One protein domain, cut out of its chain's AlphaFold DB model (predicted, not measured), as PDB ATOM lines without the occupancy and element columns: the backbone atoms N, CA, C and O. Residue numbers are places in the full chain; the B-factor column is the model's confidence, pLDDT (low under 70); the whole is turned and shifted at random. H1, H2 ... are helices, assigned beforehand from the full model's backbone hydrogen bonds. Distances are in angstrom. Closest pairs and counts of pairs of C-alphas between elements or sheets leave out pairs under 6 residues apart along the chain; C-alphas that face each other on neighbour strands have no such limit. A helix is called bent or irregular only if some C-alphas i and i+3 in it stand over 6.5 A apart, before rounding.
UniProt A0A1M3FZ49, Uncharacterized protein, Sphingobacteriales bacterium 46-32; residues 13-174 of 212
ATOM      1  N   THR A  13     -52.537  40.062  26.812       86.81
ATOM      2  CA  THR A  13     -52.455  40.556  25.435       86.81
ATOM      3  C   THR A  13     -52.607  42.074  25.328       86.81
ATOM      4  O   THR A  13     -51.879  42.698  24.563       86.81
ATOM      5  N   ASP A  14     -53.541  42.674  26.069       87.94
ATOM      6  CA  ASP A  14     -53.811  44.114  26.000       87.94
ATOM      7  C   ASP A  14     -52.620  44.904  26.566       87.94
ATOM      8  O   ASP A  14     -52.199  45.901  25.976       87.94
ATOM      9  N   ILE A  15     -52.021  44.403  27.652       87.88
ATOM     10  CA  ILE A  15     -50.793  44.957  28.240       87.88
ATOM     11  C   ILE A  15     -49.619  44.815  27.262       87.88
ATOM     12  O   ILE A  15     -48.910  45.788  27.025       87.88
ATOM     13  N   ALA A  16     -49.445  43.645  26.641       90.06
ATOM     14  CA  ALA A  16     -48.378  43.411  25.666       90.06
ATOM     15  C   ALA A  16     -48.500  44.326  24.431       90.06
ATOM     16  O   ALA A  16     -47.510  44.880  23.956       90.06
ATOM     17  N   ILE A  17     -49.718  44.544  23.922       91.00
ATOM     18  CA  ILE A  17     -49.969  45.479  22.812       91.00
ATOM     19  C   ILE A  17     -49.648  46.917  23.232       91.00
ATOM     20  O   ILE A  17     -49.021  47.653  22.467       91.00
ATOM     21  N   TYR A  18     -50.051  47.321  24.437       92.19
ATOM     22  CA  TYR A  18     -49.712  48.633  24.978       92.19
ATOM     23  C   TYR A  18     -48.187  48.810  25.110       92.19
ATOM     24  O   TYR A  18     -47.649  49.803  24.622       92.19
ATOM     25  N   HIS A  19     -47.477  47.828  25.676       91.88
ATOM     26  CA  HIS A  19     -46.015  47.844  25.793       91.88
ATOM     27  C   HIS A  19     -45.314  47.903  24.436       91.88
ATOM     28  O   HIS A  19     -44.401  48.709  24.267       91.88
ATOM     29  N   LEU A  20     -45.762  47.124  23.446       94.62
ATOM     30  CA  LEU A  20     -45.241  47.202  22.080       94.62
ATOM     31  C   LEU A  20     -45.312  48.644  21.553       94.62
ATOM     32  O   LEU A  20     -44.339  49.162  21.002       94.62
ATOM     33  N   ILE A  21     -46.456  49.305  21.736       93.94
ATOM     34  CA  ILE A  21     -46.665  50.672  21.250       93.94
ATOM     35  C   ILE A  21     -45.814  51.676  22.016       93.94
ATOM     36  O   ILE A  21     -45.200  52.547  21.398       93.94
ATOM     37  N   PHE A  22     -45.729  51.525  23.335       93.50
ATOM     38  CA  PHE A  22     -44.868  52.334  24.185       93.50
ATOM     39  C   PHE A  22     -43.396  52.249  23.753       93.50
ATOM     40  O   PHE A  22     -42.768  53.282  23.526       93.50
ATOM     41  N   ILE A  23     -42.862  51.040  23.545       93.81
ATOM     42  CA  ILE A  23     -41.475  50.840  23.090       93.81
ATOM     43  C   ILE A  23     -41.276  51.422  21.684       93.81
ATOM     44  O   ILE A  23     -40.263  52.066  21.420       93.81
ATOM     45  N   GLY A  24     -42.251  51.255  20.785       91.81
ATOM     46  CA  GLY A  24     -42.205  51.859  19.453       91.81
ATOM     47  C   GLY A  24     -42.149  53.392  19.494       91.81
ATOM     48  O   GLY A  24     -41.384  53.997  18.747       91.81
ATOM     49  N   ASN A  25     -42.912  54.025  20.392       93.88
ATOM     50  CA  ASN A  25     -42.835  55.470  20.625       93.88
ATOM     51  C   ASN A  25     -41.484  55.881  21.218       93.88
ATOM     52  O   ASN A  25     -40.949  56.916  20.835       93.88
ATOM     53  N   LEU A  26     -40.917  55.080  22.121       92.75
ATOM     54  CA  LEU A  26     -39.609  55.349  22.710       92.75
ATOM     55  C   LEU A  26     -38.513  55.389  21.635       92.75
ATOM     56  O   LEU A  26     -37.743  56.342  21.601       92.75
ATOM     57  N   ILE A  27     -38.512  54.424  20.711       92.81
ATOM     58  CA  ILE A  27     -37.586  54.379  19.566       92.81
ATOM     59  C   ILE A  27     -37.710  55.638  18.693       92.81
ATOM     60  O   ILE A  27     -36.702  56.272  18.381       92.81
ATOM     61  N   GLU A  28     -38.936  56.019  18.317       91.75
ATOM     62  CA  GLU A  28     -39.190  57.223  17.510       91.75
ATOM     63  C   GLU A  28     -38.763  58.508  18.238       91.75
ATOM     64  O   GLU A  28     -38.121  59.378  17.654       91.75
ATOM     65  N   ASN A  29     -39.070  58.626  19.530       90.56
ATOM     66  CA  ASN A  29     -38.707  59.800  20.316       90.56
ATOM     67  C   ASN A  29     -37.187  59.925  20.470       90.56
ATOM     68  O   ASN A  29     -36.655  61.021  20.324       90.56
ATOM     69  N   THR A  30     -36.479  58.816  20.704       89.19
ATOM     70  CA  THR A  30     -35.016  58.818  20.814       89.19
ATOM     71  C   THR A  30     -34.353  59.328  19.536       89.19
ATOM     72  O   THR A  30     -33.471  60.184  19.619       89.19
ATOM     73  N   ILE A  31     -34.777  58.855  18.359       84.56
ATOM     74  CA  ILE A  31     -34.170  59.301  17.098       84.56
ATOM     75  C   ILE A  31     -34.519  60.759  16.775       84.56
ATOM     76  O   ILE A  31     -33.660  61.495  16.286       84.56
ATOM     77  N   ASN A  32     -35.742  61.200  17.090       85.06
ATOM     78  CA  ASN A  32     -36.169  62.580  16.870       85.06
ATOM     79  C   ASN A  32     -35.359  63.540  17.746       85.06
ATOM     80  O   ASN A  32     -34.742  64.459  17.217       85.06
ATOM     81  N   SER A  33     -35.263  63.273  19.052       82.62
ATOM     82  CA  SER A  33     -34.464  64.096  19.968       82.62
ATOM     83  C   SER A  33     -32.987  64.126  19.580       82.62
ATOM     84  O   SER A  33     -32.350  65.172  19.649       82.62
ATOM     85  N   PHE A  34     -32.427  63.000  19.133       80.25
ATOM     86  CA  PHE A  34     -31.050  62.969  18.652       80.25
ATOM     87  C   PHE A  34     -30.854  63.835  17.399       80.25
ATOM     88  O   PHE A  34     -29.915  64.628  17.330       80.25
ATOM     89  N   THR A  35     -31.768  63.724  16.432       75.75
ATOM     90  CA  THR A  35     -31.731  64.504  15.187       75.75
ATOM     91  C   THR A  35     -31.892  66.000  15.461       75.75
ATOM     92  O   THR A  35     -31.196  66.805  14.847       75.75
ATOM     93  N   GLU A  36     -32.749  66.380  16.411       78.19
ATOM     94  CA  GLU A  36     -32.927  67.771  16.848       78.19
ATOM     95  C   GLU A  36     -31.656  68.359  17.479       78.19
ATOM     96  O   GLU A  36     -31.329  69.516  17.223       78.19
ATOM     97  N   ILE A  37     -30.920  67.574  18.274       69.75
ATOM     98  CA  ILE A  37     -29.704  68.031  18.968       69.75
ATOM     99  C   ILE A  37     -28.507  68.144  18.012       69.75
ATOM    100  O   ILE A  37     -27.696  69.057  18.153       69.75
ATOM    101  N   ILE A  38     -28.368  67.214  17.065       65.69
ATOM    102  CA  ILE A  38     -27.155  67.075  16.239       65.69
ATOM    103  C   ILE A  38     -27.334  67.621  14.810       65.69
ATOM    104  O   ILE A  38     -26.359  67.907  14.117       65.69
ATOM    105  N   GLY A  39     -28.568  67.839  14.355       60.59
ATOM    106  CA  GLY A  39     -28.884  68.473  13.074       60.59
ATOM    107  C   GLY A  39     -28.838  67.542  11.855       60.59
ATOM    108  O   GLY A  39     -29.651  67.731  10.950       60.59
ATOM    109  N   ARG A  40     -27.951  66.529  11.811       60.06
ATOM    110  CA  ARG A  40     -27.934  65.428  10.816       60.06
ATOM    111  C   ARG A  40     -27.311  64.155  11.384       60.06
ATOM    112  O   ARG A  40     -26.454  64.215  12.257       60.06
ATOM    113  N   ILE A  41     -27.730  63.007  10.856       56.97
ATOM    114  CA  ILE A  41     -27.325  61.696  11.367       56.97
ATOM    115  C   ILE A  41     -25.951  61.229  10.817       56.97
ATOM    116  O   ILE A  41     -25.279  60.412  11.439       56.97
ATOM    117  N   ASP A  42     -25.487  61.782   9.694       55.12
ATOM    118  CA  ASP A  42     -24.435  61.141   8.889       55.12
ATOM    119  C   ASP A  42     -22.971  61.495   9.243       55.12
ATOM    120  O   ASP A  42     -22.066  60.894   8.673       55.12
ATOM    121  N   ASP A  43     -22.695  62.383  10.207       52.75
ATOM    122  CA  ASP A  43     -21.335  62.945  10.395       52.75
ATOM    123  C   ASP A  43     -20.576  62.511  11.668       52.75
ATOM    124  O   ASP A  43     -19.551  63.101  12.005       52.75
ATOM    125  N   LEU A  44     -21.029  61.499  12.421       57.66
ATOM    126  CA  LEU A  44     -20.516  61.276  13.787       57.66
ATOM    127  C   LEU A  44     -20.280  59.812  14.185       57.66
ATOM    128  O   LEU A  44     -20.550  59.453  15.330       57.66
ATOM    129  N   ALA A  45     -19.726  58.984  13.294       54.81
ATOM    130  CA  ALA A  45     -19.528  57.538  13.499       54.81
ATOM    131  C   ALA A  45     -18.827  57.110  14.818       54.81
ATOM    132  O   ALA A  45     -18.886  55.939  15.181       54.81
ATOM    133  N   GLU A  46     -18.246  58.030  15.595       56.31
ATOM    134  CA  GLU A  46     -17.574  57.753  16.873       56.31
ATOM    135  C   GLU A  46     -17.924  58.746  18.003       56.31
ATOM    136  O   GLU A  46     -17.314  58.722  19.071       56.31
ATOM    137  N   ASN A  47     -18.924  59.620  17.819       69.56
ATOM    138  CA  ASN A  47     -19.370  60.502  18.902       69.56
ATOM    139  C   ASN A  47     -20.062  59.670  19.997       69.56
ATOM    140  O   ASN A  47     -20.904  58.820  19.705       69.56
ATOM    141  N   SER A  48     -19.750  59.928  21.268       72.31
ATOM    142  CA  SER A  48     -20.360  59.223  22.402       72.31
ATOM    143  C   SER A  48     -21.890  59.303  22.395       72.31
ATOM    144  O   SER A  48     -22.551  58.324  22.747       72.31
ATOM    145  N   LEU A  49     -22.459  60.425  21.941       75.81
ATOM    146  CA  LEU A  49     -23.899  60.591  21.759       75.81
ATOM    147  C   LEU A  49     -24.431  59.677  20.655       75.81
ATOM    148  O   LEU A  49     -25.449  59.027  20.866       75.81
ATOM    149  N   TRP A  50     -23.738  59.585  19.518       75.88
ATOM    150  CA  TRP A  50     -24.114  58.706  18.405       75.88
ATOM    151  C   TRP A  50     -24.114  57.242  18.834       75.88
ATOM    152  O   TRP A  50     -25.128  56.553  18.751       75.88
ATOM    153  N   VAL A  51     -22.999  56.796  19.408       77.50
ATOM    154  CA  VAL A  51     -22.817  55.433  19.907       77.50
ATOM    155  C   VAL A  51     -23.876  55.067  20.946       77.50
ATOM    156  O   VAL A  51     -24.485  53.999  20.858       77.50
ATOM    157  N   SER A  52     -24.115  55.941  21.927       81.19
ATOM    158  CA  SER A  52     -25.077  55.676  23.005       81.19
ATOM    159  C   SER A  52     -26.512  55.651  22.483       81.19
ATOM    160  O   SER A  52     -27.281  54.759  22.844       81.19
ATOM    161  N   THR A  53     -26.859  56.583  21.593       84.56
ATOM    162  CA  THR A  53     -28.190  56.675  20.975       84.56
ATOM    163  C   THR A  53     -28.478  55.450  20.110       84.56
ATOM    164  O   THR A  53     -29.516  54.807  20.250       84.56
ATOM    165  N   ASN A  54     -27.533  55.051  19.267       83.19
ATOM    166  CA  ASN A  54     -27.683  53.873  18.418       83.19
ATOM    167  C   ASN A  54     -27.793  52.596  19.242       83.19
ATOM    168  O   ASN A  54     -28.644  51.745  18.972       83.19
ATOM    169  N   SER A  55     -26.984  52.497  20.298       87.00
ATOM    170  CA  SER A  55     -27.037  51.363  21.214       87.00
ATOM    171  C   SER A  55     -28.414  51.229  21.856       87.00
ATOM    172  O   SER A  55     -28.981  50.135  21.866       87.00
ATOM    173  N   ILE A  56     -28.989  52.334  22.343       89.94
ATOM    174  CA  ILE A  56     -30.304  52.300  22.986       89.94
ATOM    175  C   ILE A  56     -31.438  52.040  21.981       89.94
ATOM    176  O   ILE A  56     -32.356  51.282  22.296       89.94
ATOM    177  N   ILE A  57     -31.351  52.556  20.747       91.88
ATOM    178  CA  ILE A  57     -32.319  52.252  19.676       91.88
ATOM    179  C   ILE A  57     -32.320  50.751  19.360       91.88
ATOM    180  O   ILE A  57     -33.390  50.147  19.251       91.88
ATOM    181  N   ILE A  58     -31.144  50.125  19.249       93.00
ATOM    182  CA  ILE A  58     -31.036  48.683  18.988       93.00
ATOM    183  C   ILE A  58     -31.590  47.877  20.167       93.00
ATOM    184  O   ILE A  58     -32.379  46.953  19.957       93.00
ATOM    185  N   ILE A  59     -31.250  48.249  21.407       93.31
ATOM    186  CA  ILE A  59     -31.796  47.609  22.614       93.31
ATOM    187  C   ILE A  59     -33.329  47.648  22.591       93.31
ATOM    188  O   ILE A  59     -33.972  46.606  22.727       93.31
ATOM    189  N   HIS A  60     -33.922  48.822  22.366       95.38
ATOM    190  CA  HIS A  60     -35.376  48.973  22.333       95.38
ATOM    191  C   HIS A  60     -36.022  48.254  21.153       95.38
ATOM    192  O   HIS A  60     -37.091  47.672  21.313       95.38
ATOM    193  N   THR A  61     -35.370  48.220  19.992       96.38
ATOM    194  CA  THR A  61     -35.836  47.441  18.837       96.38
ATOM    195  C   THR A  61     -35.966  45.966  19.194       96.38
ATOM    196  O   THR A  61     -36.952  45.322  18.848       96.38
ATOM    197  N   ILE A  62     -35.008  45.413  19.930       95.81
ATOM    198  CA  ILE A  62     -35.061  44.005  20.328       95.81
ATOM    199  C   ILE A  62     -36.151  43.775  21.371       95.81
ATOM    200  O   ILE A  62     -36.901  42.814  21.232       95.81
ATOM    201  N   SER A  63     -36.311  44.677  22.345       94.69
ATOM    202  CA  SER A  63     -37.452  44.637  23.270       94.69
ATOM    203  C   SER A  63     -38.793  44.677  22.524       94.69
ATOM    204  O   SER A  63     -39.701  43.917  22.845       94.69
ATOM    205  N   PHE A  64     -38.905  45.507  21.483       96.75
ATOM    206  CA  PHE A  64     -40.087  45.592  20.624       96.75
ATOM    207  C   PHE A  64     -40.351  44.271  19.886       96.75
ATOM    208  O   PHE A  64     -41.484  43.791  19.845       96.75
ATOM    209  N   LEU A  65     -39.311  43.652  19.321       96.25
ATOM    210  CA  LEU A  65     -39.424  42.350  18.660       96.25
ATOM    211  C   LEU A  65     -39.794  41.235  19.642       96.25
ATOM    212  O   LEU A  65     -40.541  40.328  19.270       96.25
ATOM    213  N   ASP A  66     -39.287  41.277  20.871       94.25
ATOM    214  CA  ASP A  66     -39.617  40.293  21.896       94.25
ATOM    215  C   ASP A  66     -41.096  40.421  22.310       94.25
ATOM    216  O   ASP A  66     -41.788  39.401  22.346       94.25
ATOM    217  N   GLU A  67     -41.627  41.641  22.480       92.44
ATOM    218  CA  GLU A  67     -43.071  41.883  22.662       92.44
ATOM    219  C   GLU A  67     -43.897  41.340  21.491       92.44
ATOM    220  O   GLU A  67     -44.798  40.509  21.670       92.44
ATOM    221  N   TYR A  68     -43.527  41.716  20.266       95.06
ATOM    222  CA  TYR A  68     -44.204  41.282  19.045       95.06
ATOM    223  C   TYR A  68     -44.253  39.752  18.899       95.06
ATOM    224  O   TYR A  68     -45.293  39.186  18.537       95.06
ATOM    225  N   ASN A  69     -43.140  39.062  19.160       92.75
ATOM    226  CA  ASN A  69     -43.021  37.624  18.930       92.75
ATOM    227  C   ASN A  69     -43.580  36.789  20.086       92.75
ATOM    228  O   ASN A  69     -44.259  35.784  19.845       92.75
ATOM    229  N   ASN A  70     -43.311  37.187  21.331       89.38
ATOM    230  CA  ASN A  70     -43.450  36.289  22.474       89.38
ATOM    231  C   ASN A  70     -44.681  36.577  23.330       89.38
ATOM    232  O   ASN A  70     -45.290  35.617  23.811       89.38
ATOM    233  N   PHE A  71     -45.058  37.846  23.469       81.81
ATOM    234  CA  PHE A  71     -46.029  38.300  24.467       81.81
ATOM    235  C   PHE A  71     -47.376  38.715  23.859       81.81
ATOM    236  O   PHE A  71     -48.417  38.536  24.490       81.81
ATOM    237  N   ILE A  72     -47.405  39.146  22.592       84.19
ATOM    238  CA  ILE A  72     -48.660  39.373  21.857       84.19
ATOM    239  C   ILE A  72     -49.251  38.034  21.395       84.19
ATOM    240  O   ILE A  72     -49.063  37.580  20.256       84.19
ATOM    241  N   LYS A  73     -49.967  37.395  22.320       84.19
ATOM    242  CA  LYS A  73     -50.730  36.153  22.149       84.19
ATOM    243  C   LYS A  73     -52.049  36.280  22.908       84.19
ATOM    244  O   LYS A  73     -52.076  36.905  23.963       84.19
ATOM    245  N   SER A  74     -53.126  35.707  22.375       82.94
ATOM    246  CA  SER A  74     -54.446  35.694  23.017       82.94
ATOM    247  C   SER A  74     -55.113  34.335  22.836       82.94
ATOM    248  O   SER A  74     -54.967  33.719  21.775       82.94
ATOM    249  N   GLU A  75     -55.827  33.885  23.866       82.50
ATOM    250  CA  GLU A  75     -56.688  32.693  23.819       82.50
ATOM    251  C   GLU A  75     -58.061  33.001  23.199       82.50
ATOM    252  O   GLU A  75     -58.740  32.098  22.720       82.50
ATOM    253  N   ASP A  76     -58.435  34.282  23.134       87.00
ATOM    254  CA  ASP A  76     -59.626  34.766  22.439       87.00
ATOM    255  C   ASP A  76     -59.450  34.617  20.917       87.00
ATOM    256  O   ASP A  76     -58.470  35.094  20.330       87.00
ATOM    257  N   SER A  77     -60.395  33.927  20.272       86.56
ATOM    258  CA  SER A  77     -60.327  33.587  18.849       86.56
ATOM    259  C   SER A  77     -60.322  34.807  17.935       86.56
ATOM    260  O   SER A  77     -59.579  34.823  16.948       86.56
ATOM    261  N   ASP A  78     -61.102  35.832  18.267       86.62
ATOM    262  CA  ASP A  78     -61.310  37.014  17.432       86.62
ATOM    263  C   ASP A  78     -60.118  37.968  17.557       86.62
ATOM    264  O   ASP A  78     -59.586  38.475  16.557       86.62
ATOM    265  N   LEU A  79     -59.605  38.138  18.780       87.62
ATOM    266  CA  LEU A  79     -58.352  38.850  19.030       87.62
ATOM    267  C   LEU A  79     -57.177  38.151  18.349       87.62
ATOM    268  O   LEU A  79     -56.365  38.804  17.693       87.62
ATOM    269  N   ASN A  80     -57.090  36.825  18.448       89.56
ATOM    270  CA  ASN A  80     -56.022  36.063  17.810       89.56
ATOM    271  C   ASN A  80     -56.106  36.136  16.275       89.56
ATOM    272  O   ASN A  80     -55.079  36.283  15.608       89.56
ATOM    273  N   ALA A  81     -57.310  36.103  15.693       91.81
ATOM    274  CA  ALA A  81     -57.513  36.316  14.259       91.81
ATOM    275  C   ALA A  81     -57.025  37.707  13.821       91.81
ATOM    276  O   ALA A  81     -56.278  37.824  12.845       91.81
ATOM    277  N   THR A  82     -57.357  38.743  14.596       93.06
ATOM    278  CA  THR A  82     -56.903  40.122  14.363       93.06
ATOM    279  C   THR A  82     -55.379  40.232  14.446       93.06
ATOM    280  O   THR A  82     -54.742  40.758  13.533       93.06
ATOM    281  N   ILE A  83     -54.759  39.670  15.490       93.75
ATOM    282  CA  ILE A  83     -53.297  39.649  15.661       93.75
ATOM    283  C   ILE A  83     -52.627  38.943  14.480       93.75
ATOM    284  O   ILE A  83     -51.655  39.458  13.928       93.75
ATOM    285  N   LYS A  84     -53.139  37.784  14.051       94.00
ATOM    286  CA  LYS A  84     -52.604  37.052  12.894       94.00
ATOM    287  C   LYS A  84     -52.701  37.872  11.609       94.00
ATOM    288  O   LYS A  84     -51.736  37.897  10.843       94.00
ATOM    289  N   ALA A  85     -53.823  38.555  11.387       95.81
ATOM    290  CA  ALA A  85     -53.997  39.440  10.240       95.81
ATOM    291  C   ALA A  85     -52.971  40.582  10.260       95.81
ATOM    292  O   ALA A  85     -52.270  40.783   9.271       95.81
ATOM    293  N   ILE A  86     -52.787  41.247  11.406       95.75
ATOM    294  CA  ILE A  86     -51.771  42.296  11.575       95.75
ATOM    295  C   ILE A  86     -50.374  41.746  11.297       95.75
ATOM    296  O   ILE A  86     -49.652  42.309  10.477       95.75
ATOM    297  N   LYS A  87     -49.993  40.623  11.924       95.75
ATOM    298  CA  LYS A  87     -48.674  39.998  11.735       95.75
ATOM    299  C   LYS A  87     -48.412  39.651  10.268       95.75
ATOM    300  O   LYS A  87     -47.289  39.826   9.799       95.75
ATOM    301  N   LYS A  88     -49.440  39.215   9.532       96.44
ATOM    302  CA  LYS A  88     -49.364  38.990   8.083       96.44
ATOM    303  C   LYS A  88     -49.142  40.298   7.317       96.44
ATOM    304  O   LYS A  88     -48.269  40.326   6.454       96.44
ATOM    305  N   THR A  89     -49.878  41.358   7.646       96.94
ATOM    306  CA  THR A  89     -49.766  42.682   7.010       96.94
ATOM    307  C   THR A  89     -48.381  43.297   7.199       96.94
ATOM    308  O   THR A  89     -47.779  43.766   6.239       96.94
ATOM    309  N   VAL A  90     -47.835  43.247   8.415       97.44
ATOM    310  CA  VAL A  90     -46.554  43.894   8.751       97.44
ATOM    311  C   VAL A  90     -45.330  43.011   8.489       97.44
ATOM    312  O   VAL A  90     -44.199  43.403   8.775       97.44
ATOM    313  N   LYS A  91     -45.530  41.809   7.933       97.31
ATOM    314  CA  LYS A  91     -44.460  40.847   7.642       97.31
ATOM    315  C   LYS A  91     -43.297  41.442   6.829       97.31
ATOM    316  O   LYS A  91     -42.162  41.096   7.153       97.31
ATOM    317  N   PRO A  92     -43.510  42.316   5.821       98.31
ATOM    318  CA  PRO A  92     -42.401  42.939   5.096       98.31
ATOM    319  C   PRO A  92     -41.481  43.772   5.997       98.31
ATOM    320  O   PRO A  92     -40.267  43.630   5.906       98.31
ATOM    321  N   ALA A  93     -42.042  44.555   6.926       97.62
ATOM    322  CA  ALA A  93     -41.264  45.348   7.880       97.62
ATOM    323  C   ALA A  93     -40.450  44.453   8.830       97.62
ATOM    324  O   ALA A  93     -39.271  44.694   9.056       97.62
ATOM    325  N   ILE A  94     -41.045  43.362   9.325       97.81
ATOM    326  CA  ILE A  94     -40.322  42.369  10.138       97.81
ATOM    327  C   ILE A  94     -39.191  41.711   9.342       97.81
ATOM    328  O   ILE A  94     -38.113  41.480   9.883       97.81
ATOM    329  N   LYS A  95     -39.419  41.402   8.059       97.69
ATOM    330  CA  LYS A  95     -38.382  40.829   7.197       97.69
ATOM    331  C   LYS A  95     -37.195  41.783   7.074       97.69
ATOM    332  O   LYS A  95     -36.085  41.311   7.274       97.69
ATOM    333  N   GLN A  96     -37.447  43.071   6.830       98.12
ATOM    334  CA  GLN A  96     -36.411  44.103   6.746       98.12
ATOM    335  C   GLN A  96     -35.595  44.202   8.040       98.12
ATOM    336  O   GLN A  96     -34.374  44.184   7.994       98.12
ATOM    337  N   ILE A  97     -36.257  44.241   9.204       97.75
ATOM    338  CA  ILE A  97     -35.561  44.291  10.504       97.75
ATOM    339  C   ILE A  97     -34.667  43.061  10.700       97.75
ATOM    340  O   ILE A  97     -33.559  43.169  11.210       97.75
ATOM    341  N   ASN A  98     -35.132  41.889  10.267       96.94
ATOM    342  CA  ASN A  98     -34.374  40.645  10.369       96.94
ATOM    343  C   ASN A  98     -33.256  40.515   9.319       96.94
ATOM    344  O   ASN A  98     -32.609  39.464   9.278       96.94
ATOM    345  N   GLU A  99     -33.043  41.495   8.436       97.25
ATOM    346  CA  GLU A  99     -31.882  41.497   7.537       97.25
ATOM    347  C   GLU A  99     -30.588  41.698   8.324       97.25
ATOM    348  O   GLU A  99     -29.661  40.934   8.081       97.25
ATOM    349  N   TRP A 100     -30.598  42.565   9.343       97.19
ATOM    350  CA  TRP A 100     -29.506  42.742  10.305       97.19
ATOM    351  C   TRP A 100     -29.414  41.558  11.274       97.19
ATOM    352  O   TRP A 100     -30.267  41.384  12.156       97.19
ATOM    353  N   LYS A 101     -28.399  40.703  11.103       95.19
ATOM    354  CA  LYS A 101     -28.293  39.422  11.825       95.19
ATOM    355  C   LYS A 101     -27.826  39.549  13.265       95.19
ATOM    356  O   LYS A 101     -28.225  38.730  14.094       95.19
ATOM    357  N   ASP A 102     -27.086  40.603  13.585       93.75
ATOM    358  CA  ASP A 102     -26.348  40.667  14.842       93.75
ATOM    359  C   ASP A 102     -26.994  41.575  15.895       93.75
ATOM    360  O   ASP A 102     -26.405  41.817  16.948       93.75
ATOM    361  N   LEU A 103     -28.227  42.055  15.673       93.50
ATOM    362  CA  LEU A 103     -28.941  42.932  16.617       93.50
ATOM    363  C   LEU A 103     -28.914  42.372  18.053       93.50
ATOM    364  O   LEU A 103     -28.567  43.072  19.006       93.50
ATOM    365  N   ARG A 104     -29.257  41.087  18.218       92.31
ATOM    366  CA  ARG A 104     -29.319  40.431  19.536       92.31
ATOM    367  C   ARG A 104     -27.952  40.288  20.189       92.31
ATOM    368  O   ARG A 104     -27.835  40.580  21.379       92.31
ATOM    369  N   ASP A 105     -26.951  39.874  19.425       88.69
ATOM    370  CA  ASP A 105     -25.589  39.682  19.923       88.69
ATOM    371  C   ASP A 105     -24.972  41.016  20.333       88.69
ATOM    372  O   ASP A 105     -24.402  41.137  21.420       88.69
ATOM    373  N   PHE A 106     -25.199  42.055  19.530       88.12
ATOM    374  CA  PHE A 106     -24.827  43.418  19.867       88.12
ATOM    375  C   PHE A 106     -25.463  43.873  21.192       88.12
ATOM    376  O   PHE A 106     -24.746  44.286  22.103       88.12
ATOM    377  N   ARG A 107     -26.788  43.729  21.358       88.69
ATOM    378  CA  ARG A 107     -27.488  44.072  22.615       88.69
ATOM    379  C   ARG A 107     -26.923  43.330  23.816       88.69
ATOM    380  O   ARG A 107     -26.749  43.935  24.871       88.69
ATOM    381  N   ASN A 108     -26.649  42.037  23.671       85.75
ATOM    382  CA  ASN A 108     -26.094  41.233  24.754       85.75
ATOM    383  C   ASN A 108     -24.715  41.757  25.166       85.75
ATOM    384  O   ASN A 108     -24.470  41.937  26.355       85.75
ATOM    385  N   ASN A 109     -23.858  42.097  24.205       80.56
ATOM    386  CA  ASN A 109     -22.529  42.633  24.493       80.56
ATOM    387  C   ASN A 109     -22.568  44.031  25.124       80.56
ATOM    388  O   ASN A 109     -21.815  44.302  26.063       80.56
ATOM    389  N   VAL A 110     -23.463  44.909  24.658       81.25
ATOM    390  CA  VAL A 110     -23.656  46.241  25.253       81.25
ATOM    391  C   VAL A 110     -24.114  46.128  26.708       81.25
ATOM    392  O   VAL A 110     -23.541  46.791  27.571       81.25
ATOM    393  N   LEU A 111     -25.105  45.275  26.994       82.12
ATOM    394  CA  LEU A 111     -25.691  45.144  28.332       82.12
ATOM    395  C   LEU A 111     -24.826  44.338  29.310       82.12
ATOM    396  O   LEU A 111     -24.713  44.720  30.470       82.12
ATOM    397  N   ALA A 112     -24.247  43.217  28.876       73.38
ATOM    398  CA  ALA A 112     -23.557  42.287  29.773       73.38
ATOM    399  C   ALA A 112     -22.117  42.708  30.081       73.38
ATOM    400  O   ALA A 112     -21.605  42.421  31.162       73.38
ATOM    401  N   HIS A 113     -21.452  43.393  29.148       65.31
ATOM    402  CA  HIS A 113     -20.015  43.627  29.249       65.31
ATOM    403  C   HIS A 113     -19.623  45.105  29.262       65.31
ATOM    404  O   HIS A 113     -18.439  45.405  29.135       65.31
ATOM    405  N   ASN A 114     -20.572  46.036  29.447       66.56
ATOM    406  CA  ASN A 114     -20.308  47.483  29.481       66.56
ATOM    407  C   ASN A 114     -19.396  47.928  28.327       66.56
ATOM    408  O   ASN A 114     -18.411  48.639  28.540       66.56
ATOM    409  N   LEU A 115     -19.683  47.452  27.109       65.69
ATOM    410  CA  LEU A 115     -18.894  47.771  25.917       65.69
ATOM    411  C   LEU A 115     -17.456  47.209  25.968       65.69
ATOM    412  O   LEU A 115     -16.553  47.765  25.342       65.69
ATOM    413  N   ARG A 116     -17.218  46.105  26.690       62.84
ATOM    414  CA  ARG A 116     -15.956  45.343  26.712       62.84
ATOM    415  C   ARG A 116     -16.134  43.969  26.069       62.84
ATOM    416  O   ARG A 116     -17.197  43.371  26.134       62.84
ATOM    417  N   SER A 117     -15.082  43.446  25.452       60.59
ATOM    418  CA  SER A 117     -15.045  42.054  25.011       60.59
ATOM    419  C   SER A 117     -14.638  41.155  26.176       60.59
ATOM    420  O   SER A 117     -13.546  41.319  26.726       60.59
ATOM    421  N   GLU A 118     -15.483  40.175  26.504       57.69
ATOM    422  CA  GLU A 118     -15.253  39.198  27.580       57.69
ATOM    423  C   GLU A 118     -13.921  38.443  27.422       57.69
ATOM    424  O   GLU A 118     -13.254  38.121  28.400       57.69
ATOM    425  N   LYS A 119     -13.480  38.225  26.177       58.66
ATOM    426  CA  LYS A 119     -12.281  37.436  25.868       58.66
ATOM    427  C   LYS A 119     -10.970  38.218  25.898       58.66
ATOM    428  O   LYS A 119      -9.921  37.588  25.975       58.66
ATOM    429  N   MET A 120     -10.992  39.546  25.764       56.28
ATOM    430  CA  MET A 120      -9.763  40.305  25.470       56.28
ATOM    431  C   MET A 120      -9.547  41.565  26.317       56.28
ATOM    432  O   MET A 120      -8.608  42.306  26.046       56.28
ATOM    433  N   ALA A 121     -10.383  41.831  27.330       59.56
ATOM    434  CA  ALA A 121     -10.285  43.018  28.198       59.56
ATOM    435  C   ALA A 121     -10.226  44.376  27.451       59.56
ATOM    436  O   ALA A 121      -9.943  45.411  28.050       59.56
ATOM    437  N   VAL A 122     -10.529  44.386  26.151       62.19
ATOM    438  CA  VAL A 122     -10.558  45.569  25.286       62.19
ATOM    439  C   VAL A 122     -11.988  46.025  25.062       62.19
ATOM    440  O   VAL A 122     -12.924  45.223  25.091       62.19
ATOM    441  N   SER A 123     -12.156  47.323  24.825       64.75
ATOM    442  CA  SER A 123     -13.453  47.878  24.456       64.75
ATOM    443  C   SER A 123     -13.934  47.313  23.115       64.75
ATOM    444  O   SER A 123     -13.128  47.099  22.208       64.75
ATOM    445  N   ILE A 124     -15.246  47.117  22.955       62.38
ATOM    446  CA  ILE A 124     -15.854  46.768  21.664       62.38
ATOM    447  C   ILE A 124     -15.612  47.857  20.605       62.38
ATOM    448  O   ILE A 124     -15.610  47.545  19.419       62.38
ATOM    449  N   PHE A 125     -15.306  49.096  21.015       60.62
ATOM    450  CA  PHE A 125     -14.899  50.170  20.102       60.62
ATOM    451  C   PHE A 125     -13.543  49.915  19.446       60.62
ATOM    452  O   PHE A 125     -13.338  50.344  18.320       60.62
ATOM    453  N   ASN A 126     -12.662  49.120  20.066       55.66
ATOM    454  CA  ASN A 126     -11.389  48.741  19.445       55.66
ATOM    455  C   ASN A 126     -11.576  47.786  18.249       55.66
ATOM    456  O   ASN A 126     -10.660  47.639  17.447       55.66
ATOM    457  N   ARG A 127     -12.739  47.124  18.124       55.22
ATOM    458  CA  ARG A 127     -13.144  46.375  16.917       55.22
ATOM    459  C   ARG A 127     -14.029  47.195  15.971       55.22
ATOM    460  O   ARG A 127     -14.298  46.736  14.866       55.22
ATOM    461  N   GLY A 128     -14.475  48.375  16.407       57.56
ATOM    462  CA  GLY A 128     -15.497  49.179  15.749       57.56
ATOM    463  C   GLY A 128     -16.898  48.563  15.840       57.56
ATOM    464  O   GLY A 128     -17.075  47.341  15.775       57.56
ATOM    465  N   LEU A 129     -17.921  49.423  15.920       64.69
ATOM    466  CA  LEU A 129     -19.325  49.025  15.699       64.69
ATOM    467  C   LEU A 129     -19.507  48.333  14.333       64.69
ATOM    468  O   LEU A 129     -20.373  47.476  14.195       64.69
ATOM    469  N   GLY A 130     -18.613  48.640  13.385       65.88
ATOM    470  CA  GLY A 130     -18.502  48.035  12.058       65.88
ATOM    471  C   GLY A 130     -18.387  46.510  12.018       65.88
ATOM    472  O   GLY A 130     -18.629  45.913  10.976       65.88
ATOM    473  N   SER A 131     -18.024  45.873  13.135       77.69
ATOM    474  CA  SER A 131     -17.876  44.415  13.220       77.69
ATOM    475  C   SER A 131     -19.191  43.642  13.375       77.69
ATOM    476  O   SER A 131     -19.163  42.418  13.274       77.69
ATOM    477  N   TYR A 132     -20.314  44.330  13.605       85.75
ATOM    478  CA  TYR A 132     -21.642  43.725  13.704       85.75
ATOM    479  C   TYR A 132     -22.493  44.060  12.477       85.75
ATOM    480  O   TYR A 132     -22.519  45.207  12.022       85.75
ATOM    481  N   ASP A 133     -23.268  43.087  12.001       91.44
ATOM    482  CA  ASP A 133     -24.353  43.307  11.046       91.44
ATOM    483  C   ASP A 133     -25.588  43.898  11.753       91.44
ATOM    484  O   ASP A 133     -26.528  43.202  12.152       91.44
ATOM    485  N   ILE A 134     -25.525  45.213  11.965       91.38
ATOM    486  CA  ILE A 134     -26.529  46.074  12.603       91.38
ATOM    487  C   ILE A 134     -26.656  47.380  11.804       91.38
ATOM    488  O   ILE A 134     -25.785  47.665  10.987       91.38
ATOM    489  N   PRO A 135     -27.681  48.215  12.041       90.00
ATOM    490  CA  PRO A 135     -27.715  49.571  11.499       90.00
ATOM    491  C   PRO A 135     -26.470  50.370  11.901       90.00
ATOM    492  O   PRO A 135     -26.155  50.464  13.090       90.00
ATOM    493  N   GLN A 136     -25.770  50.949  10.922       83.50
ATOM    494  CA  GLN A 136     -24.530  51.704  11.163       83.50
ATOM    495  C   GLN A 136     -24.611  53.156  10.692       83.50
ATOM    496  O   GLN A 136     -23.848  53.994  11.167       83.50
ATOM    497  N   THR A 137     -25.537  53.459   9.785       82.44
ATOM    498  CA  THR A 137     -25.717  54.786   9.190       82.44
ATOM    499  C   THR A 137     -27.067  55.388   9.557       82.44
ATOM    500  O   THR A 137     -28.000  54.679   9.944       82.44
ATOM    501  N   GLY A 138     -27.215  56.702   9.387       80.06
ATOM    502  CA  GLY A 138     -28.509  57.349   9.579       80.06
ATOM    503  C   GLY A 138     -29.600  56.821   8.669       80.06
ATOM    504  O   GLY A 138     -30.742  56.682   9.104       80.06
ATOM    505  N   ALA A 139     -29.241  56.446   7.441       84.94
ATOM    506  CA  ALA A 139     -30.146  55.781   6.518       84.94
ATOM    507  C   ALA A 139     -30.622  54.421   7.058       84.94
ATOM    508  O   ALA A 139     -31.825  54.155   7.037       84.94
ATOM    509  N   ASP A 140     -29.724  53.595   7.610       90.38
ATOM    510  CA  ASP A 140     -30.107  52.308   8.208       90.38
ATOM    511  C   ASP A 140     -31.083  52.509   9.372       90.38
ATOM    512  O   ASP A 140     -32.117  51.842   9.455       90.38
ATOM    513  N   PHE A 141     -30.788  53.471  10.251       89.31
ATOM    514  CA  PHE A 141     -31.663  53.801  11.373       89.31
ATOM    515  C   PHE A 141     -33.004  54.374  10.910       89.31
ATOM    516  O   PHE A 141     -34.039  54.016  11.472       89.31
ATOM    517  N   ALA A 142     -33.031  55.189   9.857       88.81
ATOM    518  CA  ALA A 142     -34.276  55.671   9.271       88.81
ATOM    519  C   ALA A 142     -35.135  54.507   8.751       88.81
ATOM    520  O   ALA A 142     -36.340  54.474   9.016       88.81
ATOM    521  N   VAL A 143     -34.538  53.524   8.067       93.75
ATOM    522  CA  VAL A 143     -35.244  52.311   7.621       93.75
ATOM    523  C   VAL A 143     -35.761  51.515   8.819       93.75
ATOM    524  O   VAL A 143     -36.941  51.150   8.846       93.75
ATOM    525  N   LEU A 144     -34.918  51.287   9.830       95.38
ATOM    526  CA  LEU A 144     -35.280  50.551  11.038       95.38
ATOM    527  C   LEU A 144     -36.477  51.194  11.758       95.38
ATOM    528  O   LEU A 144     -37.478  50.523  12.029       95.38
ATOM    529  N   VAL A 145     -36.403  52.499  12.025       93.12
ATOM    530  CA  VAL A 145     -37.457  53.245  12.725       93.12
ATOM    531  C   VAL A 145     -38.749  53.252  11.917       93.12
ATOM    532  O   VAL A 145     -39.822  53.053  12.484       93.12
ATOM    533  N   ASN A 146     -38.681  53.405  10.592       94.38
ATOM    534  CA  ASN A 146     -39.875  53.324   9.753       94.38
ATOM    535  C   ASN A 146     -40.522  51.933   9.808       94.38
ATOM    536  O   ASN A 146     -41.748  51.841   9.897       94.38
ATOM    537  N   CYS A 147     -39.734  50.855   9.823       97.44
ATOM    538  CA  CYS A 147     -40.259  49.497   9.983       97.44
ATOM    539  C   CYS A 147     -40.985  49.326  11.324       97.44
ATOM    540  O   CYS A 147     -42.125  48.851  11.352       97.44
ATOM    541  N   VAL A 148     -40.372  49.774  12.424       97.31
ATOM    542  CA  VAL A 148     -40.996  49.785  13.759       97.31
ATOM    543  C   VAL A 148     -42.279  50.621  13.752       97.31
ATOM    544  O   VAL A 148     -43.317  50.154  14.225       97.31
ATOM    545  N   SER A 149     -42.248  51.815  13.153       95.44
ATOM    546  CA  SER A 149     -43.393  52.725  13.064       95.44
ATOM    547  C   SER A 149     -44.571  52.096  12.319       95.44
ATOM    548  O   SER A 149     -45.710  52.175  12.780       95.44
ATOM    549  N   MET A 150     -44.314  51.419  11.195       97.31
ATOM    550  CA  MET A 150     -45.338  50.708  10.424       97.31
ATOM    551  C   MET A 150     -45.993  49.590  11.241       97.31
ATOM    552  O   MET A 150     -47.223  49.487  11.275       97.31
ATOM    553  N   ILE A 151     -45.191  48.780  11.943       97.69
ATOM    554  CA  ILE A 151     -45.705  47.721  12.822       97.69
ATOM    555  C   ILE A 151     -46.569  48.339  13.925       97.69
ATOM    556  O   ILE A 151     -47.740  47.980  14.077       97.69
ATOM    557  N   LYS A 152     -46.016  49.319  14.643       96.25
ATOM    558  CA  LYS A 152     -46.667  50.037  15.741       96.25
ATOM    559  C   LYS A 152     -48.009  50.635  15.324       96.25
ATOM    560  O   LYS A 152     -49.021  50.365  15.964       96.25
ATOM    561  N   LYS A 153     -48.038  51.418  14.242       95.69
ATOM    562  CA  LYS A 153     -49.248  52.093  13.746       95.69
ATOM    563  C   LYS A 153     -50.334  51.096  13.346       95.69
ATOM    564  O   LYS A 153     -51.510  51.361  13.578       95.69
ATOM    565  N   THR A 154     -49.951  49.933  12.817       96.25
ATOM    566  CA  THR A 154     -50.907  48.873  12.470       96.25
ATOM    567  C   THR A 154     -51.568  48.288  13.724       96.25
ATOM    568  O   THR A 154     -52.791  48.161  13.766       96.25
ATOM    569  N   PHE A 155     -50.797  48.006  14.783       94.69
ATOM    570  CA  PHE A 155     -51.358  47.592  16.079       94.69
ATOM    571  C   PHE A 155     -52.207  48.694  16.716       94.69
ATOM    572  O   PHE A 155     -53.327  48.437  17.149       94.69
ATOM    573  N   GLN A 156     -51.710  49.929  16.731       93.69
ATOM    574  CA  GLN A 156     -52.414  51.065  17.315       93.69
ATOM    575  C   GLN A 156     -53.762  51.311  16.635       93.69
ATOM    576  O   GLN A 156     -54.755  51.560  17.313       93.69
ATOM    577  N   SER A 157     -53.819  51.198  15.307       94.25
ATOM    578  CA  SER A 157     -55.065  51.350  14.561       94.25
ATOM    579  C   SER A 157     -56.078  50.256  14.901       94.25
ATOM    580  O   SER A 157     -57.260  50.561  15.029       94.25
ATOM    581  N   ALA A 158     -55.640  49.004  15.051       93.12
ATOM    582  CA  ALA A 158     -56.528  47.879  15.345       93.12
ATOM    583  C   ALA A 158     -57.006  47.843  16.806       93.12
ATOM    584  O   ALA A 158     -58.112  47.387  17.085       93.12
ATOM    585  N   PHE A 159     -56.191  48.336  17.744       92.06
ATOM    586  CA  PHE A 159     -56.444  48.220  19.184       92.06
ATOM    587  C   PHE A 159     -56.670  49.560  19.892       92.06
ATOM    588  O   PHE A 159     -56.626  49.615  21.121       92.06
ATOM    589  N   ARG A 160     -56.935  50.642  19.146       91.44
ATOM    590  CA  ARG A 160     -57.006  52.024  19.653       91.44
ATOM    591  C   ARG A 160     -57.774  52.161  20.971       91.44
ATOM    592  O   ARG A 160     -57.235  52.679  21.942       91.44
ATOM    593  N   VAL A 161     -59.010  51.660  21.013       89.50
ATOM    594  CA  VAL A 161     -59.886  51.786  22.191       89.50
ATOM    595  C   VAL A 161     -59.291  51.085  23.417       89.50
ATOM    596  O   VAL A 161     -59.295  51.653  24.508       89.50
ATOM    597  N   LYS A 162     -58.746  49.875  23.242       87.06
ATOM    598  CA  LYS A 162     -58.105  49.101  24.318       87.06
ATOM    599  C   LYS A 162     -56.864  49.814  24.852       87.06
ATOM    600  O   LYS A 162     -56.692  49.924  26.060       87.06
ATOM    601  N   ILE A 163     -56.045  50.367  23.963       88.50
ATOM    602  CA  ILE A 163     -54.838  51.120  24.330       88.50
ATOM    603  C   ILE A 163     -55.200  52.364  25.142       88.50
ATOM    604  O   ILE A 163     -54.617  52.600  26.195       88.50
ATOM    605  N   GLU A 164     -56.195  53.135  24.696       88.50
ATOM    606  CA  GLU A 164     -56.669  54.317  25.423       88.50
ATOM    607  C   GLU A 164     -57.212  53.957  26.818       88.50
ATOM    608  O   GLU A 164     -57.062  54.729  27.764       88.50
ATOM    609  N   GLN A 165     -57.835  52.785  26.974       88.31
ATOM    610  CA  GLN A 165     -58.289  52.292  28.277       88.31
ATOM    611  C   GLN A 165     -57.124  51.926  29.202       88.31
ATOM    612  O   GLN A 165     -57.179  52.276  30.381       88.31
ATOM    613  N   VAL A 166     -56.089  51.252  28.690       87.62
ATOM    614  CA  VAL A 166     -54.881  50.923  29.465       87.62
ATOM    615  C   VAL A 166     -54.155  52.204  29.889       87.62
ATOM    616  O   VAL A 166     -53.886  52.374  31.075       87.62
ATOM    617  N   GLN A 167     -53.937  53.143  28.959       85.56
ATOM    618  CA  GLN A 167     -53.266  54.421  29.230       85.56
ATOM    619  C   GLN A 167     -53.974  55.218  30.329       85.56
ATOM    620  O   GLN A 167     -53.344  55.582  31.314       85.56
ATOM    621  N   ARG A 168     -55.298  55.416  30.221       86.06
ATOM    622  CA  ARG A 168     -56.069  56.160  31.234       86.06
ATOM    623  C   ARG A 168     -55.903  55.595  32.640       86.06
ATOM    624  O   ARG A 168     -55.958  56.351  33.601       86.06
ATOM    625  N   ARG A 169     -55.733  54.278  32.780       81.62
ATOM    626  CA  ARG A 169     -55.523  53.663  34.093       81.62
ATOM    627  C   ARG A 169     -54.111  53.850  34.611       81.62
ATOM    628  O   ARG A 169     -53.958  54.074  35.803       81.62
ATOM    629  N   ILE A 170     -53.114  53.760  33.735       81.31
ATOM    630  CA  ILE A 170     -51.730  54.078  34.095       81.31
ATOM    631  C   ILE A 170     -51.652  55.533  34.566       81.31
ATOM    632  O   ILE A 170     -51.074  55.797  35.610       81.31
ATOM    633  N   ASP A 171     -52.323  56.455  33.875       81.94
ATOM    634  CA  ASP A 171     -52.354  57.874  34.254       81.94
ATOM    635  C   ASP A 171     -53.073  58.114  35.594       81.94
ATOM    636  O   ASP A 171     -52.747  59.046  36.320       81.94
ATOM    637  N   GLN A 172     -54.048  57.266  35.938       80.00
ATOM    638  CA  GLN A 172     -54.745  57.293  37.230       80.00
ATOM    639  C   GLN A 172     -53.918  56.695  38.377       80.00
ATOM    640  O   GLN A 172     -54.282  56.872  39.540       80.00
ATOM    641  N   GLN A 173     -52.834  55.971  38.083       76.25
ATOM    642  CA  GLN A 173     -51.916  55.487  39.109       76.25
ATOM    643  C   GLN A 173     -50.989  56.634  39.523       76.25
ATOM    644  O   GLN A 173     -49.938  56.864  38.930       76.25
ATOM    645  N   GLU A 174     -51.380  57.360  40.571       60.03
ATOM    646  CA  GLU A 174     -50.495  58.329  41.216       60.03
ATOM    647  C   GLU A 174     -49.355  57.593  41.930       60.03
ATOM    648  O   GLU A 174     -49.513  57.033  43.016       60.03
TER     649      GLU A 174
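AT A GLANCE: This is residues 13 to 174 of the 212 residues of an uncharacterized protein of Sphingobacteriales bacterium 46-32 (UniProt A0A1M3FZ49). The long arm H7a of the sharply bent helix H7 makes a bundle, three helices side by side, with the hairpin of H1 and H2; the short arm H7b turns off at one end, where residues 168 to 174 stick out. H3 and H4 pack on H7a, H5 packs on H2, and H6 lies far out at the opposite end from H3. The printed part has 162 residues with seven named helices, H1 to H7 in order, and no named strand: all helix. It is compact, with a radius of gyration of the C-alphas of 17.3 A, and elongated, spanning 51 by 32 by 31 A.

IN THESE COORDINATES: H7, residues 138 to 172, was assigned as one helix by its hydrogen bonds but is bent, with C-alphas 158 and 161 8.6 A apart. Its arms are H7a, residues 138 to 158, 30.1 A, and H7b, residues 161 to 172, 16.8 A, ending at C-alpha 172 (-54.745, 57.293, 37.230). H1, residues 13 to 38, begins at C-alpha 13 (-52.455, 40.556, 25.435) and is 37.8 A long; H2, residues 48 to 71, is 33.2 A. H3 is residues 77 to 89, H4 91 to 97, H5 103 to 113 and H6 124 to 127.

HOW THE PARTS SIT: H7a and H7b stand about perpendicular, at 80 degrees. H7a touches H1, C-alphas of Lys 152 and Ile 21 closest at 5.5 A. H1 and H2 touch, a shallow tilt of 15 degrees, opposite ways, C-alphas of Leu 20 and Phe 64 closest at 5.6 A. H4 touches H7a, C-alphas of Ala 93 and Cys 147 closest at 4.8 A; H3 only just touches H7a, with 3 pairs of C-alphas within 8 A. H5 touches H2, C-alphas of Arg 107 and Ile 59 closest at 5.6 A. H6 touches no helix. Every O i to N i+4 pair is within hydrogen-bond range in H1, H2, H3, H4, H5, H7a and H7b; H6 is too short for one.

THE WHOLE: The C-alphas farthest apart, of Asp 78 and Ala 121, are 52.5 A apart. The printed part has no cut and no long link. Confidence is under 70 at residues 37 to 47, 113 to 130 and 174.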